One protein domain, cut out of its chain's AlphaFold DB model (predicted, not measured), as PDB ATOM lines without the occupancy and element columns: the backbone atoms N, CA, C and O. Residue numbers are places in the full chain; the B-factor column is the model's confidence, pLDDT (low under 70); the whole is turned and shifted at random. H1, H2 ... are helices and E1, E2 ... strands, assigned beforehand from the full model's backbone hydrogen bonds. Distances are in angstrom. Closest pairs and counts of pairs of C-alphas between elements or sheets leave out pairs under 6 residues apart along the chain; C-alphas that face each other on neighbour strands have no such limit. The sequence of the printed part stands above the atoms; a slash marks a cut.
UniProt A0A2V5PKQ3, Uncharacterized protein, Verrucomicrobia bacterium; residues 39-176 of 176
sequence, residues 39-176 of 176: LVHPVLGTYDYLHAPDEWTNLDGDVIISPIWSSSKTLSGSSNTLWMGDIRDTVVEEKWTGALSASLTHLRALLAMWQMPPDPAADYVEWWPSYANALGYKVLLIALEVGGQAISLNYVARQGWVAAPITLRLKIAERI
ATOM      1  N   LEU A  39     -26.163  77.293  67.389       94.88
ATOM      2  CA  LEU A  39     -27.082  77.392  66.258       94.88
ATOM      3  C   LEU A  39     -27.684  78.797  66.208       94.88
ATOM      4  O   LEU A  39     -28.097  79.329  67.238       94.88
ATOM      5  N   VAL A  40     -27.757  79.400  65.029       95.44
ATOM      6  CA  VAL A  40     -28.461  80.663  64.794       95.44
ATOM      7  C   VAL A  40     -29.582  80.389  63.812       95.44
ATOM      8  O   VAL A  40     -29.349  80.033  62.662       95.44
ATOM      9  N   HIS A  41     -30.813  80.536  64.283       94.75
ATOM     10  CA  HIS A  41     -31.988  80.429  63.440       94.75
ATOM     11  C   HIS A  41     -32.446  81.829  63.020       94.75
ATOM     12  O   HIS A  41     -32.593  82.693  63.889       94.75
ATOM     13  N   PRO A  42     -32.821  82.053  61.749       92.88
ATOM     14  CA  PRO A  42     -33.202  83.380  61.241       92.88
ATOM     15  C   PRO A  42     -34.435  84.022  61.907       92.88
ATOM     16  O   PRO A  42     -34.697  85.204  61.731       92.88
ATOM     17  N   VAL A  43     -35.206  83.258  62.688       92.44
ATOM     18  CA  VAL A  43     -36.494  83.680  63.275       92.44
ATOM     19  C   VAL A  43     -36.527  83.373  64.768       92.44
ATOM     20  O   VAL A  43     -36.897  84.227  65.566       92.44
ATOM     21  N   LEU A  44     -36.110  82.164  65.157       90.94
ATOM     22  CA  LEU A  44     -36.064  81.748  66.562       90.94
ATOM     23  C   LEU A  44     -34.869  82.342  67.328       90.94
ATOM     24  O   LEU A  44     -34.818  82.238  68.553       90.94
ATOM     25  N   GLY A  45     -33.931  82.977  66.622       92.56
ATOM     26  CA  GLY A  45     -32.738  83.586  67.194       92.56
ATOM     27  C   GLY A  45     -31.625  82.579  67.470       92.56
ATOM     28  O   GLY A  45     -31.568  81.488  66.898       92.56
ATOM     29  N   THR A  46     -30.707  82.975  68.346       95.06
ATOM     30  CA  THR A  46     -29.492  82.216  68.646       95.06
ATOM     31  C   THR A  46     -29.700  81.266  69.816       95.06
ATOM     32  O   THR A  46     -30.186  81.660  70.877       95.06
ATOM     33  N   TYR A  47     -29.251  80.028  69.645       95.38
ATOM     34  CA  TYR A  47     -29.127  79.042  70.701       95.38
ATOM     35  C   TYR A  47     -27.662  78.644  70.901       95.38
ATOM     36  O   TYR A  47     -27.063  77.943  70.086       95.38
ATOM     37  N   ASP A  48     -27.095  79.096  72.017       94.00
ATOM     38  CA  ASP A  48     -25.777  78.681  72.488       94.00
ATOM     39  C   ASP A  48     -25.886  77.369  73.266       94.00
ATOM     40  O   ASP A  48     -26.688  77.247  74.200       94.00
ATOM     41  N   TYR A  49     -25.070  76.379  72.903       92.75
ATOM     42  CA  TYR A  49     -25.106  75.082  73.568       92.75
ATOM     43  C   TYR A  49     -24.618  75.204  75.016       92.75
ATOM     44  O   TYR A  49     -23.606  75.847  75.317       92.75
ATOM     45  N   LEU A  50     -25.332  74.551  75.937       87.69
ATOM     46  CA  LEU A  50     -24.948  74.532  77.350       87.69
ATOM     47  C   LEU A  50     -23.636  73.762  77.558       87.69
ATOM     48  O   LEU A  50     -22.793  74.183  78.351       87.69
ATOM     49  N   HIS A  51     -23.465  72.677  76.807       87.12
ATOM     50  CA  HIS A  51     -22.297  71.806  76.769       87.12
ATOM     51  C   HIS A  51     -22.097  71.281  75.343       87.12
ATOM     52  O   HIS A  51     -23.060  71.170  74.582       87.12
ATOM     53  N   ALA A  52     -20.844  70.994  74.988       89.75
ATOM     54  CA  ALA A  52     -20.503  70.404  73.698       89.75
ATOM     55  C   ALA A  52     -21.131  69.004  73.545       89.75
ATOM     56  O   ALA A  52     -21.392  68.352  74.563       89.75
ATOM     57  N   PRO A  53     -21.392  68.545  72.308       90.75
ATOM     58  CA  PRO A  53     -21.706  67.144  72.065       90.75
ATOM     59  C   PRO A  53     -20.550  66.246  72.516       90.75
ATOM     60  O   PRO A  53     -19.383  66.630  72.442       90.75
ATOM     61  N   ASP A  54     -20.898  65.051  72.987       89.75
ATOM     62  CA  ASP A  54     -19.935  64.039  73.422       89.75
ATOM     63  C   ASP A  54     -19.244  63.395  72.211       89.75
ATOM     64  O   ASP A  54     -18.066  63.044  72.263       89.75
ATOM     65  N   GLU A  55     -19.982  63.258  71.106       89.44
ATOM     66  CA  GLU A  55     -19.503  62.655  69.867       89.44
ATOM     67  C   GLU A  55     -20.039  63.424  68.654       89.44
ATOM     68  O   GLU A  55     -21.177  63.901  68.641       89.44
ATOM     69  N   TRP A  56     -19.230  63.499  67.600       88.50
ATOM     70  CA  TRP A  56     -19.642  64.016  66.299       88.50
ATOM     71  C   TRP A  56     -19.060  63.170  65.171       88.50
ATOM     72  O   TRP A  56     -17.972  62.606  65.293       88.50
ATOM     73  N   THR A  57     -19.787  63.066  64.061       87.12
ATOM     74  CA  THR A  57     -19.360  62.285  62.888       87.12
ATOM     75  C   THR A  57     -19.532  63.087  61.610       87.12
ATOM     76  O   THR A  57     -20.421  63.930  61.527       87.12
ATOM     77  N   ASN A  58     -18.671  62.832  60.618       81.31
ATOM     78  CA  ASN A  58     -18.631  63.535  59.327       81.31
ATOM     79  C   ASN A  58     -18.440  65.061  59.422       81.31
ATOM     80  O   ASN A  58     -18.654  65.774  58.444       81.31
ATOM     81  N   LEU A  59     -18.011  65.564  60.581       76.25
ATOM     82  CA  LEU A  59     -17.504  66.917  60.730       76.25
ATOM     83  C   LEU A  59     -15.984  66.898  60.499       76.25
ATOM     84  O   LEU A  59     -15.202  66.736  61.436       76.25
ATOM     85  N   ASP A  60     -15.587  67.046  59.237       62.47
ATOM     86  CA  ASP A  60     -14.188  67.226  58.839       62.47
ATOM     87  C   ASP A  60     -13.753  68.705  58.961       62.47
ATOM     88  O   ASP A  60     -14.564  69.606  59.197       62.47
ATOM     89  N   GLY A  61     -12.444  68.965  58.844       60.62
ATOM     90  CA  GLY A  61     -11.858  70.301  59.025       60.62
ATOM     91  C   GLY A  61     -12.283  71.350  57.986       60.62
ATOM     92  O   GLY A  61     -12.305  72.534  58.317       60.62
ATOM     93  N   ASP A  62     -12.639  70.931  56.768       61.06
ATOM     94  CA  ASP A  62     -13.277  71.769  55.747       61.06
ATOM     95  C   ASP A  62     -14.200  70.897  54.886       61.06
ATOM     96  O   ASP A  62     -13.818  69.811  54.452       61.06
ATOM     97  N   VAL A  63     -15.423  71.363  54.660       65.94
ATOM     98  CA  VAL A  63     -16.439  70.660  53.857       65.94
ATOM     99  C   VAL A  63     -16.420  71.125  52.398       65.94
ATOM    100  O   VAL A  63     -16.999  70.469  51.526       65.94
ATOM    101  N   ILE A  64     -15.699  72.214  52.113       68.75
ATOM    102  CA  ILE A  64     -15.455  72.697  50.758       68.75
ATOM    103  C   ILE A  64     -14.269  71.945  50.157       68.75
ATOM    104  O   ILE A  64     -13.122  72.084  50.589       68.75
ATOM    105  N   ILE A  65     -14.532  71.202  49.086       70.88
ATOM    106  CA  ILE A  65     -13.497  70.638  48.229       70.88
ATOM    107  C   ILE A  65     -13.031  71.761  47.306       70.88
ATOM    108  O   ILE A  65     -13.761  72.209  46.423       70.88
ATOM    109  N   SER A  66     -11.811  72.250  47.531       64.88
ATOM    110  CA  SER A  66     -11.226  73.300  46.694       64.88
ATOM    111  C   SER A  66     -11.053  72.820  45.245       64.88
ATOM    112  O   SER A  66     -10.693  71.659  45.032       64.88
ATOM    113  N   PRO A  67     -11.262  73.691  44.238       74.19
ATOM    114  CA  PRO A  67     -11.011  73.333  42.849       74.19
ATOM    115  C   PRO A  67      -9.538  72.973  42.647       74.19
ATOM    116  O   PRO A  67      -8.641  73.642  43.166       74.19
ATOM    117  N   ILE A  68      -9.290  71.931  41.857       78.94
ATOM    118  CA  ILE A  68      -7.936  71.480  41.529       78.94
ATOM    119  C   ILE A  68      -7.612  71.973  40.125       78.94
ATOM    120  O   ILE A  68      -8.362  71.738  39.178       78.94
ATOM    121  N   TRP A  69      -6.473  72.644  39.982       77.94
ATOM    122  CA  TRP A  69      -5.938  73.033  38.684       77.94
ATOM    123  C   TRP A  69      -4.620  72.301  38.444       77.94
ATOM    124  O   TRP A  69      -3.669  72.451  39.209       77.94
ATOM    125  N   SER A  70      -4.565  71.521  37.362       84.44
ATOM    126  CA  SER A  70      -3.324  70.940  36.852       84.44
ATOM    127  C   SER A  70      -2.989  71.502  35.474       84.44
ATOM    128  O   SER A  70      -3.859  71.673  34.617       84.44
ATOM    129  N   SER A  71      -1.708  71.788  35.264       84.31
ATOM    130  CA  SER A  71      -1.155  72.212  33.981       84.31
ATOM    131  C   SER A  71      -0.087  71.213  33.559       84.31
ATOM    132  O   SER A  71       0.913  71.038  34.259       84.31
ATOM    133  N   SER A  72      -0.254  70.601  32.390       85.12
ATOM    134  CA  SER A  72       0.750  69.734  31.775       85.12
ATOM    135  C   SER A  72       1.394  70.424  30.573       85.12
ATOM    136  O   SER A  72       0.737  71.083  29.766       85.12
ATOM    137  N   LYS A  73       2.719  70.307  30.451       81.00
ATOM    138  CA  LYS A  73       3.463  70.882  29.325       81.00
ATOM    139  C   LYS A  73       3.353  69.952  28.119       81.00
ATOM    140  O   LYS A  73       3.701  68.777  28.219       81.00
ATOM    141  N   THR A  74       2.903  70.472  26.984       83.19
ATOM    142  CA  THR A  74       2.786  69.729  25.722       83.19
ATOM    143  C   THR A  74       3.796  70.262  24.702       83.19
ATOM    144  O   THR A  74       4.388  71.328  24.878       83.19
ATOM    145  N   LEU A  75       3.999  69.530  23.604       78.69
ATOM    146  CA  LEU A  75       4.860  69.965  22.491       78.69
ATOM    147  C   LEU A  75       4.385  71.278  21.839       78.69
ATOM    148  O   LEU A  75       5.185  71.967  21.213       78.69
ATOM    149  N   SER A  76       3.106  71.634  22.000       80.31
ATOM    150  CA  SER A  76       2.483  72.846  21.453       80.31
ATOM    151  C   SER A  76       2.234  73.952  22.489       80.31
ATOM    152  O   SER A  76       1.663  74.981  22.136       80.31
ATOM    153  N   GLY A  77       2.647  73.774  23.751       83.06
ATOM    154  CA  GLY A  77       2.429  74.756  24.816       83.06
ATOM    155  C   GLY A  77       2.094  74.109  26.159       83.06
ATOM    156  O   GLY A  77       2.875  73.316  26.687       83.06
ATOM    157  N   SER A  78       0.948  74.467  26.738       81.31
ATOM    158  CA  SER A  78       0.443  73.893  27.989       81.31
ATOM    159  C   SER A  78      -1.027  73.506  27.857       81.31
ATOM    160  O   SER A  78      -1.828  74.271  27.319       81.31
ATOM    161  N   SER A  79      -1.377  72.327  28.363       83.69
ATOM    162  CA  SER A  79      -2.754  71.867  28.511       83.69
ATOM    163  C   SER A  79      -3.170  72.028  29.965       83.69
ATOM    164  O   SER A  79      -2.507  71.509  30.861       83.69
ATOM    165  N   ASN A  80      -4.274  72.730  30.193       85.81
ATOM    166  CA  ASN A  80      -4.813  72.962  31.525       85.81
ATOM    167  C   ASN A  80      -6.051  72.093  31.726       85.81
ATOM    168  O   ASN A  80      -6.968  72.138  30.906       85.81
ATOM    169  N   THR A  81      -6.090  71.366  32.837       78.75
ATOM    170  CA  THR A  81      -7.289  70.671  33.302       78.75
ATOM    171  C   THR A  81      -7.717  71.302  34.618       78.75
ATOM    172  O   THR A  81      -6.922  71.411  35.554       78.75
ATOM    173  N   LEU A  82      -8.969  71.754  34.663       80.75
ATOM    174  CA  LEU A  82      -9.605  72.296  35.857       80.75
ATOM    175  C   LEU A  82     -10.694  71.324  36.302       80.75
ATOM    176  O   LEU A  82     -11.616  71.043  35.535       80.75
ATOM    177  N   TRP A  83     -10.602  70.857  37.542       78.81
ATOM    178  CA  TRP A  83     -11.689  70.153  38.213       78.81
ATOM    179  C   TRP A  83     -12.407  71.144  39.121       78.81
ATOM    180  O   TRP A  83     -11.776  71.817  39.942       78.81
ATOM    181  N   MET A  84     -13.720  71.268  38.935       74.75
ATOM    182  CA  MET A  84     -14.542  72.133  39.776       74.75
ATOM    183  C   MET A  84     -14.512  71.626  41.219       74.75
ATOM    184  O   MET A  84     -14.518  70.419  41.455       74.75
ATOM    185  N   GLY A  85     -14.458  72.561  42.167       71.88
ATOM    186  CA  GLY A  85     -14.675  72.249  43.573       71.88
ATOM    187  C   GLY A  85     -16.119  71.810  43.815       71.88
ATOM    188  O   GLY A  85     -16.997  72.096  42.999       71.88
ATOM    189  N   ASP A  86     -16.353  71.135  44.934       74.94
ATOM    190  CA  ASP A  86     -17.673  70.638  45.325       74.94
ATOM    191  C   ASP A  86     -17.869  70.767  46.842       74.94
ATOM    192  O   ASP A  86     -16.908  70.917  47.602       74.94
ATOM    193  N   ILE A  87     -19.117  70.722  47.292       73.31
ATOM    194  CA  ILE A  87     -19.468  70.617  48.706       73.31
ATOM    195  C   ILE A  87     -19.821  69.163  48.970       73.31
ATOM    196  O   ILE A  87     -20.670  68.579  48.297       73.31
ATOM    197  N   ARG A  88     -19.173  68.562  49.968       69.50
ATOM    198  CA  ARG A  88     -19.414  67.155  50.282       69.50
ATOM    199  C   ARG A  88     -20.858  66.958  50.760       69.50
ATOM    200  O   ARG A  88     -21.231  67.443  51.826       69.50
ATOM    201  N   ASP A  89     -21.654  66.204  50.001       73.06
ATOM    202  CA  ASP A  89     -23.018  65.833  50.396       73.06
ATOM    203  C   ASP A  89     -23.001  64.707  51.443       73.06
ATOM    204  O   ASP A  89     -23.249  63.533  51.156       73.06
ATOM    205  N   THR A  90     -22.640  65.061  52.674       78.12
ATOM    206  CA  THR A  90     -22.620  64.143  53.817       78.12
ATOM    207  C   THR A  90     -23.499  64.645  54.946       78.12
ATOM    208  O   THR A  90     -23.523  65.833  55.264       78.12
ATOM    209  N   VAL A  91     -24.202  63.709  55.588       88.19
ATOM    210  CA  VAL A  91     -24.955  63.981  56.814       88.19
ATOM    211  C   VAL A  91     -23.985  64.012  57.984       88.19
ATOM    212  O   VAL A  91     -23.235  63.061  58.206       88.19
ATOM    213  N   VAL A  92     -24.029  65.106  58.728       89.88
ATOM    214  CA  VAL A  92     -23.240  65.341  59.932       89.88
ATOM    215  C   VAL A  92     -24.097  65.010  61.142       89.88
ATOM    216  O   VAL A  92     -25.268  65.389  61.193       89.88
ATOM    217  N   GLU A  93     -23.539  64.287  62.108       91.69
ATOM    218  CA  GLU A  93     -24.265  63.929  63.331       91.69
ATOM    219  C   GLU A  93     -23.588  64.535  64.556       91.69
ATOM    220  O   GLU A  93     -22.385  64.348  64.735       91.69
ATOM    221  N   GLU A  94     -24.369  65.189  65.417       92.94
ATOM    222  CA  GLU A  94     -23.991  65.558  66.786       92.94
ATOM    223  C   GLU A  94     -24.716  64.631  67.771       92.94
ATOM    224  O   GLU A  94     -25.928  64.407  67.645       92.94
ATOM    225  N   LYS A  95     -23.994  64.085  68.757       91.94
ATOM    226  CA  LYS A  95     -24.548  63.178  69.769       91.94
ATOM    227  C   LYS A  95     -24.188  63.613  71.183       91.94
ATOM    228  O   LYS A  95     -23.032  63.884  71.494       91.94
ATOM    229  N   TRP A  96     -25.191  63.586  72.054       92.25
ATOM    230  CA  TRP A  96     -25.040  63.715  73.502       92.25
ATOM    231  C   TRP A  96     -25.398  62.367  74.123       92.25
ATOM    232  O   TRP A  96     -26.562  61.965  74.080       92.25
ATOM    233  N   THR A  97     -24.406  61.644  74.635       88.88
ATOM    234  CA  THR A  97     -24.493  60.240  75.072       88.88
ATOM    235  C   THR A  97     -24.362  60.068  76.586       88.88
ATOM    236  O   THR A  97     -24.527  58.954  77.087       88.88
ATOM    237  N   GLY A  98     -24.131  61.148  77.342       78.19
ATOM    238  CA  GLY A  98     -24.056  61.106  78.806       78.19
ATOM    239  C   GLY A  98     -25.272  60.457  79.495       78.19
ATOM    240  O   GLY A  98     -26.389  60.475  78.978       78.19
ATOM    241  N   ALA A  99     -25.068  59.918  80.709       68.31
ATOM    242  CA  ALA A  99     -26.117  59.258  81.510       68.31
ATOM    243  C   ALA A  99     -27.336  60.166  81.789       68.31
ATOM    244  O   ALA A  99     -28.475  59.705  81.826       68.31
ATOM    245  N   LEU A 100     -27.086  61.469  81.949       74.06
ATOM    246  CA  LEU A 100     -28.060  62.543  81.775       74.06
ATOM    247  C   LEU A 100     -27.618  63.330  80.543       74.06
ATOM    248  O   LEU A 100     -26.735  64.179  80.634       74.06
ATOM    249  N   SER A 101     -28.182  62.988  79.390       76.50
ATOM    250  CA  SER A 101     -27.615  63.348  78.088       76.50
ATOM    251  C   SER A 101     -27.668  64.854  77.832       76.50
ATOM    252  O   SER A 101     -26.680  65.468  77.435       76.50
ATOM    253  N   ALA A 102     -28.806  65.488  78.125       83.25
ATOM    254  CA  ALA A 102     -28.907  66.943  78.143       83.25
ATOM    255  C   ALA A 102     -30.082  67.426  78.997       83.25
ATOM    256  O   ALA A 102     -30.973  66.660  79.382       83.25
ATOM    257  N   SER A 103     -30.107  68.733  79.260       87.38
ATOM    258  CA  SER A 103     -31.272  69.380  79.862       87.38
ATOM    259  C   SER A 103     -32.475  69.337  78.914       87.38
ATOM    260  O   SER A 103     -32.337  69.382  77.689       87.38
ATOM    261  N   LEU A 104     -33.686  69.317  79.470       86.38
ATOM    262  CA  LEU A 104     -34.918  69.399  78.682       86.38
ATOM    263  C   LEU A 104     -34.988  70.717  77.897       86.38
ATOM    264  O   LEU A 104     -35.518  70.752  76.793       86.38
ATOM    265  N   THR A 105     -34.432  71.800  78.446       87.88
ATOM    266  CA  THR A 105     -34.333  73.096  77.761       87.88
ATOM    267  C   THR A 105     -33.503  72.989  76.485       87.88
ATOM    268  O   THR A 105     -33.905  73.537  75.462       87.88
ATOM    269  N   HIS A 106     -32.396  72.241  76.523       90.19
ATOM    270  CA  HIS A 106     -31.575  71.980  75.344       90.19
ATOM    271  C   HIS A 106     -32.355  71.212  74.275       90.19
ATOM    272  O   HIS A 106     -32.474  71.687  73.148       90.19
ATOM    273  N   LEU A 107     -32.997  70.100  74.653       89.31
ATOM    274  CA  LEU A 107     -33.832  69.338  73.721       89.31
ATOM    275  C   LEU A 107     -34.959  70.195  73.125       89.31
ATOM    276  O   LEU A 107     -35.239  70.090  71.938       89.31
ATOM    277  N   ARG A 108     -35.598  71.061  73.921       89.00
ATOM    278  CA  ARG A 108     -36.674  71.948  73.445       89.00
ATOM    279  C   ARG A 108     -36.181  72.995  72.451       89.00
ATOM    280  O   ARG A 108     -36.912  73.294  71.514       89.00
ATOM    281  N   ALA A 109     -34.982  73.541  72.644       90.88
ATOM    282  CA  ALA A 109     -34.392  74.487  71.704       90.88
ATOM    283  C   ALA A 109     -34.083  73.812  70.358       90.88
ATOM    284  O   ALA A 109     -34.516  74.305  69.318       90.88
ATOM    285  N   LEU A 110     -33.437  72.639  70.390       91.62
ATOM    286  CA  LEU A 110     -33.175  71.843  69.185       91.62
ATOM    287  C   LEU A 110     -34.475  71.433  68.485       91.62
ATOM    288  O   LEU A 110     -34.590  71.543  67.268       91.62
ATOM    289  N   LEU A 111     -35.475  71.011  69.261       91.00
ATOM    290  CA  LEU A 111     -36.789  70.633  68.753       91.00
ATOM    291  C   LEU A 111     -37.485  71.797  68.049       91.00
ATOM    292  O   LEU A 111     -38.034  71.600  66.972       91.00
ATOM    293  N   ALA A 112     -37.453  72.995  68.636       91.25
ATOM    294  CA  ALA A 112     -38.063  74.175  68.035       91.25
ATOM    295  C   ALA A 112     -37.404  74.526  66.693       91.25
ATOM    296  O   ALA A 112     -38.108  74.758  65.714       91.25
ATOM    297  N   MET A 113     -36.068  74.497  66.632       92.69
ATOM    298  CA  MET A 113     -35.318  74.753  65.396       92.69
ATOM    299  C   MET A 113     -35.552  73.677  64.331       92.69
ATOM    300  O   MET A 113     -35.633  73.997  63.151       92.69
ATOM    301  N   TRP A 114     -35.697  72.411  64.730       92.00
ATOM    302  CA  TRP A 114     -35.993  71.318  63.800       92.00
ATOM    303  C   TRP A 114     -37.446  71.331  63.299       92.00
ATOM    304  O   TRP A 114     -37.696  71.011  62.142       92.00
ATOM    305  N   GLN A 115     -38.414  71.710  64.141       91.00
ATOM    306  CA  GLN A 115     -39.836  71.767  63.768       91.00
ATOM    307  C   GLN A 115     -40.201  72.972  62.903       91.00
ATOM    308  O   GLN A 115     -41.216  72.932  62.209       91.00
ATOM    309  N   MET A 116     -39.403  74.037  62.955       91.31
ATOM    310  CA  MET A 116     -39.619  75.251  62.174       91.31
ATOM    311  C   MET A 116     -38.446  75.490  61.217       91.31
ATOM    312  O   MET A 116     -37.808  76.529  61.318       91.31
ATOM    313  N   PRO A 117     -38.126  74.558  60.300       88.88
ATOM    314  CA  PRO A 117     -36.978  74.731  59.423       88.88
ATOM    315  C   PRO A 117     -37.165  75.986  58.549       88.88
ATOM    316  O   PRO A 117     -38.272  76.216  58.047       88.88
ATOM    317  N   PRO A 118     -36.117  76.806  58.354       89.56
ATOM    318  CA  PRO A 118     -36.184  77.930  57.431       89.56
ATOM    319  C   PRO A 118     -36.350  77.428  55.992       89.56
ATOM    320  O   PRO A 118     -35.912  76.327  55.652       89.56
ATOM    321  N   ASP A 119     -37.012  78.228  55.154       87.31
ATOM    322  CA  ASP A 119     -37.130  77.934  53.726       87.31
ATOM    323  C   ASP A 119     -35.731  77.999  53.088       87.31
ATOM    324  O   ASP A 119     -35.150  79.087  53.082       87.31
ATOM    325  N   PRO A 120     -35.203  76.898  52.514       81.38
ATOM    326  CA  PRO A 120     -33.866  76.867  51.918       81.38
ATOM    327  C   PRO A 120     -33.668  77.871  50.772       81.38
ATOM    328  O   PRO A 120     -32.530  78.164  50.400       81.38
ATOM    329  N   ALA A 121     -34.755  78.376  50.177       85.31
ATOM    330  CA  ALA A 121     -34.694  79.426  49.164       85.31
ATOM    331  C   ALA A 121     -34.507  80.831  49.763       85.31
ATOM    332  O   ALA A 121     -34.046  81.734  49.065       85.31
ATOM    333  N   ALA A 122     -34.876  81.020  51.031       86.31
ATOM    334  CA  ALA A 122     -34.782  82.291  51.736       86.31
ATOM    335  C   ALA A 122     -33.552  82.345  52.648       86.31
ATOM    336  O   ALA A 122     -32.795  83.311  52.577       86.31
ATOM    337  N   ASP A 123     -33.365  81.336  53.502       89.44
ATOM    338  CA  ASP A 123     -32.263  81.298  54.464       89.44
ATOM    339  C   ASP A 123     -32.025  79.889  55.044       89.44
ATOM    340  O   ASP A 123     -32.813  78.964  54.843       89.44
ATOM    341  N   TYR A 124     -30.943  79.730  55.805       92.62
ATOM    342  CA  TYR A 124     -30.559  78.487  56.478       92.62
ATOM    343  C   TYR A 124     -30.385  78.699  57.983       92.62
ATOM    344  O   TYR A 124     -30.343  79.823  58.478       92.62
ATOM    345  N   VAL A 125     -30.266  77.602  58.734       94.00
ATOM    346  CA  VAL A 125     -29.763  77.684  60.109       94.00
ATOM    347  C   VAL A 125     -28.247  77.785  60.037       94.00
ATOM    348  O   VAL A 125     -27.606  76.968  59.382       94.00
ATOM    349  N   GLU A 126     -27.656  78.764  60.710       94.56
ATOM    350  CA  GLU A 126     -26.205  78.820  60.845       94.56
ATOM    351  C   GLU A 126     -25.763  77.940  62.004       94.56
ATOM    352  O   GLU A 126     -26.298  78.012  63.112       94.56
ATOM    353  N   TRP A 127     -24.743  77.137  61.772       93.31
ATOM    354  CA  TRP A 127     -24.156  76.248  62.750       93.31
ATOM    355  C   TRP A 127     -22.675  76.535  62.906       93.31
ATOM    356  O   TRP A 127     -21.912  76.572  61.942       93.31
ATOM    357  N   TRP A 128     -22.281  76.715  64.158       92.50
ATOM    358  CA  TRP A 128     -20.935  77.087  64.557       92.50
ATOM    359  C   TRP A 128     -20.385  76.030  65.524       92.50
ATOM    360  O   TRP A 128     -20.483  76.215  66.745       92.50
ATOM    361  N   PRO A 129     -19.812  74.916  65.022       90.44
ATOM    362  CA  PRO A 129     -19.262  73.822  65.826       90.44
ATOM    363  C   PRO A 129     -17.901  74.180  66.442       90.44
ATOM    364  O   PRO A 129     -16.890  73.512  66.239       90.44
ATOM    365  N   SER A 130     -17.886  75.231  67.263       89.19
ATOM    366  CA  SER A 130     -16.694  75.773  67.939       89.19
ATOM    367  C   SER A 130     -15.952  74.785  68.853       89.19
ATOM    368  O   SER A 130     -14.822  75.053  69.267       89.19
ATOM    369  N   TYR A 131     -16.575  73.654  69.186       86.94
ATOM    370  CA  TYR A 131     -15.951  72.541  69.905       86.94
ATOM    371  C   TYR A 131     -15.025  71.693  69.010       86.94
ATOM    372  O   TYR A 131     -14.186  70.968  69.531       86.94
ATOM    373  N   ALA A 132     -15.122  71.808  67.682       84.44
ATOM    374  CA  ALA A 132     -14.355  70.991  66.744       84.44
ATOM    375  C   ALA A 132     -13.683  71.779  65.608       84.44
ATOM    376  O   ALA A 132     -12.656  71.351  65.098       84.44
ATOM    377  N   ASN A 133     -14.184  72.943  65.197       81.94
ATOM    378  CA  ASN A 133     -13.432  73.839  64.311       81.94
ATOM    379  C   ASN A 133     -13.831  75.305  64.533       81.94
ATOM    380  O   ASN A 133     -14.754  75.614  65.277       81.94
ATOM    381  N   ALA A 134     -13.094  76.228  63.914       82.31
ATOM    382  CA  ALA A 134     -13.385  77.661  63.980       82.31
ATOM    383  C   ALA A 134     -14.340  78.137  62.866       82.31
ATOM    384  O   ALA A 134     -14.501  79.342  62.681       82.31
ATOM    385  N   LEU A 135     -14.914  77.217  62.086       85.88
ATOM    386  CA  LEU A 135     -15.701  77.528  60.895       85.88
ATOM    387  C   LEU A 135     -17.197  77.574  61.214       85.88
ATOM    388  O   LEU A 135     -17.665  76.941  62.160       85.88
ATOM    389  N   GLY A 136     -17.931  78.343  60.414       88.06
ATOM    390  CA  GLY A 136     -19.389  78.395  60.423       88.06
ATOM    391  C   GLY A 136     -19.955  77.782  59.150       88.06
ATOM    392  O   GLY A 136     -19.358  77.898  58.078       88.06
ATOM    393  N   TYR A 137     -21.109  77.138  59.269       90.00
ATOM    394  CA  TYR A 137     -21.779  76.458  58.166       90.00
ATOM    395  C   TYR A 137     -23.258  76.815  58.135       90.00
ATOM    396  O   TYR A 137     -23.905  76.887  59.175       90.00
ATOM    397  N   LYS A 138     -23.822  76.966  56.943       91.12
ATOM    398  CA  LYS A 138     -25.269  76.953  56.734       91.12
ATOM    399  C   LYS A 138     -25.731  75.508  56.654       91.12
ATOM    400  O   LYS A 138     -25.207  74.733  55.850       91.12
ATOM    401  N   VAL A 139     -26.696  75.140  57.487       91.56
ATOM    402  CA  VAL A 139     -27.157  73.761  57.639       91.56
ATOM    403  C   VAL A 139     -28.672  73.635  57.577       91.56
ATOM    404  O   VAL A 139     -29.430  74.554  57.891       91.56
ATOM    405  N   LEU A 140     -29.105  72.435  57.202       91.31
ATOM    406  CA  LEU A 140     -30.476  71.959  57.302       91.31
ATOM    407  C   LEU A 140     -30.547  70.899  58.401       91.31
ATOM    408  O   LEU A 140     -29.807  69.916  58.363       91.31
ATOM    409  N   LEU A 141     -31.449  71.078  59.366       92.19
ATOM    410  CA  LEU A 141     -31.707  70.079  60.399       92.19
ATOM    411  C   LEU A 141     -32.615  69.000  59.800       92.19
ATOM    412  O   LEU A 141     -33.781  69.256  59.512       92.19
ATOM    413  N   ILE A 142     -32.084  67.793  59.601       91.50
ATOM    414  CA  ILE A 142     -32.805  66.708  58.920       91.50
ATOM    415  C   ILE A 142     -33.585  65.870  59.927       91.50
ATOM    416  O   ILE A 142     -34.748  65.535  59.705       91.50
ATOM    417  N   ALA A 143     -32.946  65.520  61.040       90.44
ATOM    418  CA  ALA A 143     -33.539  64.646  62.037       90.44
ATOM    419  C   ALA A 143     -33.068  65.009  63.440       90.44
ATOM    420  O   ALA A 143     -31.912  65.376  63.651       90.44
ATOM    421  N   LEU A 144     -33.974  64.835  64.396       90.56
ATOM    422  CA  LEU A 144     -33.698  64.904  65.820       90.56
ATOM    423  C   LEU A 144     -34.263  63.640  66.475       90.56
ATOM    424  O   LEU A 144     -35.465  63.379  66.406       90.56
ATOM    425  N   GLU A 145     -33.390  62.852  67.092       90.00
ATOM    426  CA  GLU A 145     -33.714  61.560  67.701       90.00
ATOM    427  C   GLU A 145     -33.370  61.563  69.191       90.00
ATOM    428  O   GLU A 145     -32.403  62.194  69.627       90.00
ATOM    429  N   VAL A 146     -34.157  60.823  69.973       86.94
ATOM    430  CA  VAL A 146     -33.901  60.577  71.398       86.94
ATOM    431  C   VAL A 146     -33.928  59.069  71.623       86.94
ATOM    432  O   VAL A 146     -34.935  58.417  71.359       86.94
ATOM    433  N   GLY A 147     -32.814  58.496  72.075       83.12
ATOM    434  CA  GLY A 147     -32.675  57.054  72.292       83.12
ATOM    435  C   GLY A 147     -32.740  56.210  71.013       83.12
ATOM    436  O   GLY A 147     -33.150  55.055  71.078       83.12
ATOM    437  N   GLY A 148     -32.379  56.776  69.854       78.50
ATOM    438  CA  GLY A 148     -32.418  56.082  68.558       78.50
ATOM    439  C   GLY A 148     -33.827  55.876  67.989       78.50
ATOM    440  O   GLY A 148     -34.018  55.057  67.093       78.50
ATOM    441  N   GLN A 149     -34.823  56.590  68.516       76.38
ATOM    442  CA  GLN A 149     -36.186  56.619  67.993       76.38
ATOM    443  C   GLN A 149     -36.616  58.058  67.697       76.38
ATOM    444  O   GLN A 149     -36.011  59.026  68.176       76.38
ATOM    445  N   ALA A 150     -37.706  58.193  66.932       69.94
ATOM    446  CA  ALA A 150     -38.439  59.450  66.842       69.94
ATOM    447  C   ALA A 150     -38.794  59.950  68.253       69.94
ATOM    448  O   ALA A 150     -38.973  59.157  69.179       69.94
ATOM    449  N   ILE A 151     -38.868  61.271  68.409       70.12
ATOM    450  CA  ILE A 151     -38.900  61.951  69.708       70.12
ATOM    451  C   ILE A 151     -40.008  61.387  70.606       70.12
ATOM    452  O   ILE A 151     -41.189  61.686  70.437       70.12
ATOM    453  N   SER A 152     -39.595  60.593  71.592       64.12
ATOM    454  CA  SER A 152     -40.452  60.003  72.615       64.12
ATOM    455  C   SER A 152     -39.967  60.461  73.987       64.12
ATOM    456  O   SER A 152     -38.833  60.199  74.389       64.12
ATOM    457  N   LEU A 153     -40.814  61.199  74.705       64.19
ATOM    458  CA  LEU A 153     -40.493  61.735  76.026       64.19
ATOM    459  C   LEU A 153     -41.025  60.790  77.112       64.19
ATOM    460  O   LEU A 153     -42.221  60.760  77.390       64.19
ATOM    461  N   ASN A 154     -40.127  60.039  77.754       58.75
ATOM    462  CA  ASN A 154     -40.457  59.194  78.908       58.75
ATOM    463  C   ASN A 154     -40.589  60.007  80.216       58.75
ATOM    464  O   ASN A 154     -40.153  61.154  80.314       58.75
ATOM    465  N   TYR A 155     -41.142  59.379  81.265       48.66
ATOM    466  CA  TYR A 155     -41.442  59.976  82.583       48.66
ATOM    467  C   TYR A 155     -40.273  60.748  83.243       48.66
ATOM    468  O   TYR A 155     -40.517  61.691  83.994       48.66
ATOM    469  N   VAL A 156     -39.010  60.409  82.943       54.34
ATOM    470  CA  VAL A 156     -37.801  61.067  83.489       54.34
ATOM    471  C   VAL A 156     -37.633  62.520  83.006       54.34
ATOM    472  O   VAL A 156     -37.038  63.333  83.713       54.34
ATOM    473  N   ALA A 157     -38.293  62.912  81.906       57.84
ATOM    474  CA  ALA A 157     -38.402  64.315  81.488       57.84
ATOM    475  C   ALA A 157     -39.037  65.223  82.568       57.84
ATOM    476  O   ALA A 157     -38.839  66.439  82.546       57.84
ATOM    477  N   ARG A 158     -39.759  64.653  83.552       55.31
ATOM    478  CA  ARG A 158     -40.357  65.394  84.681       55.31
ATOM    479  C   ARG A 158     -39.340  66.026  85.634       55.31
ATOM    480  O   ARG A 158     -39.719  66.946  86.350       55.31
ATOM    481  N   GLN A 159     -38.083  65.576  85.649       66.81
ATOM    482  CA  GLN A 159     -37.019  66.196  86.454       66.81
ATOM    483  C   GLN A 159     -36.186  67.223  85.667       66.81
ATOM    484  O   GLN A 159     -35.191  67.731  86.177       66.81
ATOM    485  N   GLY A 160     -36.585  67.549  84.430       77.25
ATOM    486  CA  GLY A 160     -35.917  68.557  83.603       77.25
ATOM    487  C   GLY A 160     -34.703  68.048  82.819       77.25
ATOM    488  O   GLY A 160     -33.996  68.861  82.228       77.25
ATOM    489  N   TRP A 161     -34.485  66.731  82.767       80.69
ATOM    490  CA  TRP A 161     -33.367  66.097  82.060       80.69
ATOM    491  C   TRP A 161     -33.839  64.991  81.119       80.69
ATOM    492  O   TRP A 161     -34.865  64.348  81.350       80.69
ATOM    493  N   VAL A 162     -33.062  64.763  80.063       80.69
ATOM    494  CA  VAL A 162     -33.253  63.667  79.112       80.69
ATOM    495  C   VAL A 162     -32.303  62.532  79.494       80.69
ATOM    496  O   VAL A 162     -31.091  62.719  79.524       80.69
ATOM    497  N   ALA A 163     -32.858  61.361  79.808       80.19
ATOM    498  CA  ALA A 163     -32.112  60.164  80.218       80.19
ATOM    499  C   ALA A 163     -31.947  59.163  79.061       80.19
ATOM    500  O   ALA A 163     -32.135  57.959  79.230       80.19
ATOM    501  N   ALA A 164     -31.698  59.679  77.859       84.00
ATOM    502  CA  ALA A 164     -31.471  58.902  76.651       84.00
ATOM    503  C   ALA A 164     -30.631  59.734  75.671       84.00
ATOM    504  O   ALA A 164     -30.832  60.953  75.623       84.00
ATOM    505  N   PRO A 165     -29.758  59.100  74.865       87.75
ATOM    506  CA  PRO A 165     -28.898  59.828  73.947       87.75
ATOM    507  C   PRO A 165     -29.695  60.709  72.992       87.75
ATOM    508  O   PRO A 165     -30.684  60.253  72.415       87.75
ATOM    509  N   ILE A 166     -29.262  61.949  72.807       89.94
ATOM    510  CA  ILE A 166     -29.850  62.863  71.824       89.94
ATOM    511  C   ILE A 166     -28.956  62.831  70.593       89.94
ATOM    512  O   ILE A 166     -27.738  62.928  70.721       89.94
ATOM    513  N   THR A 167     -29.542  62.670  69.412       92.25
ATOM    514  CA  THR A 167     -28.817  62.713  68.135       92.25
ATOM    515  C   THR A 167     -29.455  63.758  67.234       92.25
ATOM    516  O   THR A 167     -30.640  63.657  66.914       92.25
ATOM    517  N   LEU A 168     -28.670  64.751  66.824       93.19
ATOM    518  CA  LEU A 168     -29.058  65.753  65.838       93.19
ATOM    519  C   LEU A 168     -28.332  65.455  64.526       93.19
ATOM    520  O   LEU A 168     -27.106  65.361  64.504       93.19
ATOM    521  N   ARG A 169     -29.086  65.307  63.435       93.62
ATOM    522  CA  ARG A 169     -28.541  65.126  62.085       93.62
ATOM    523  C   ARG A 169     -28.715  66.395  61.264       93.62
ATOM    524  O   ARG A 169     -29.828  66.910  61.133       93.62
ATOM    525  N   LEU A 170     -27.618  66.844  60.676       92.31
ATOM    526  CA  LEU A 170     -27.495  68.079  59.914       92.31
ATOM    527  C   LEU A 170     -26.998  67.764  58.499       92.31
ATOM    528  O   LEU A 170     -26.179  66.867  58.309       92.31
ATOM    529  N   LYS A 171     -27.455  68.522  57.503       90.06
ATOM    530  CA  LYS A 171     -26.839  68.561  56.170       90.06
ATOM    531  C   LYS A 171     -26.243  69.934  55.943       90.06
ATOM    532  O   LYS A 171     -26.931  70.931  56.149       90.06
ATOM    533  N   ILE A 172     -24.985  69.977  55.526       88.56
ATOM    534  CA  ILE A 172     -24.296  71.229  55.219       88.56
ATOM    535  C   ILE A 172     -24.690  71.668  53.811       88.56
ATOM    536  O   ILE A 172     -24.621  70.882  52.869       88.56
ATOM    537  N   ALA A 173     -25.134  72.914  53.696       86.75
ATOM    538  CA  ALA A 173     -25.490  73.549  52.435       86.75
ATOM    539  C   ALA A 173     -24.366  74.468  51.937       86.75
ATOM    540  O   ALA A 173     -24.049  74.466  50.754       86.75
ATOM    541  N   GLU A 174     -23.754  75.239  52.838       83.81
ATOM    542  CA  GLU A 174     -22.716  76.217  52.497       83.81
ATOM    543  C   GLU A 174     -21.809  76.484  53.705       83.81
ATOM    544  O   GLU A 174     -22.175  76.199  54.847       83.81
ATOM    545  N   ARG A 175     -20.636  77.070  53.469       84.69
ATOM    546  CA  ARG A 175     -19.811  77.688  54.515       84.69
ATOM    547  C   ARG A 175     -20.183  79.166  54.668       84.69
ATOM    548  O   ARG A 175     -20.591  79.791  53.693       84.69
ATOM    549  N   ILE A 176     -20.033  79.699  55.878       85.75
ATOM    550  CA  ILE A 176     -20.234  81.121  56.208       85.75
ATOM    551  C   ILE A 176     -18.918  81.890  56.073       85.75
ATOM    552  O   ILE A 176     -17.866  81.341  56.487       85.75
TER     553      ILE A 176
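Overview. This is residues 39 to 176 of the 176 residues of an uncharacterized protein of Verrucomicrobia bacterium (UniProt A0A2V5PKQ3). A strongly twisted, curled sheet of seven strands with H1 packed on one face makes the body, and a long, narrow hairpin arm, E4 and E5, reaches far away from it. The arm makes the length of the whole, with its tip, residues 73 to 78, standing free, while the short helix H2 lies at the opposite end. The printed part has 138 residues, with two named helices and nine named strands in the order E1 E2 E3 E4 E5 E6 H1 E7 E8 H2 E9, and its class is mixed, helices and strands. The large sheet has the order E2 - E1 - E7 - E8 - E9 - E6 - E3, all antiparallel, and E4 - E5 is a second antiparallel sheet. The whole is loose, with a radius of gyration of the C-alphas of 19.5 A and spans of 77 by 31 by 25 A.

Along the chain. E1, residues 39 to 41, begins at C-alpha 39 (-27.082, 77.392, 66.258). E2 is residues 45 to 48 and E3 residues 55 to 57. E4, residues 68 to 74, is 19.2 A long and ends at C-alpha 74 (2.786, 69.729, 25.722); E5, residues 77 to 83, is 20.0 A long. E6 is residues 91 to 96, 16.7 A, and H1 residues 104 to 115, 15.9 A. E7 is residues 125 to 128, E8 residues 137 to 146, 24.0 A, and H2 residues 155 to 159. E9, residues 166 to 175, is 24.9 A long and ends at C-alpha 175 (-19.811, 77.688, 54.515).

Arrangement. In the large sheet E2 and E3 are the edge strands. E1 and E2 form a hairpin, with N 47 and O 39 2.8 A apart. E1 and E7 are antiparallel at 159 degrees, with N 40 and O 126 at 2.8 A. E7 and E8 form a hairpin, with N 127 and O 137 at 2.7 A. E8 bends by 64 degrees at residue 140 and E9 by 61 degrees at residue 172; between them N 140 and O 171 are 2.8 A apart. N 92 of E6 and O 170 of E9 are 2.8 A apart, as are N 95 of E6 and O 55 of E3. H1 is on the sheet, and its closest C-alphas to E8 are those of Trp 114 and Leu 141, 5.6 A. H2 is not on the sheet; it is close to but not clearly touching H1, C-alphas 157 and 104 being 6.8 A apart. In the hairpin of E4 and E5, N 79 and O 72 are 2.8 A apart. Residues 64 to 65 pair antiparallel with residues 86 to 87. In H1 every O i to N i+4 pair is within hydrogen-bond range; in H2 0 of 1 is, but 2 of 2 O i to N i+3 pairs are.

Size, cuts and confidence. The C-alphas farthest apart, those of Leu 75 and Arg 158, are 77.0 A apart. The printed part has no cut and no long link. The mean pLDDT of the printed part is 83.5; 17 residues are under 70, among them residues 60 to 64 and 152 to 159.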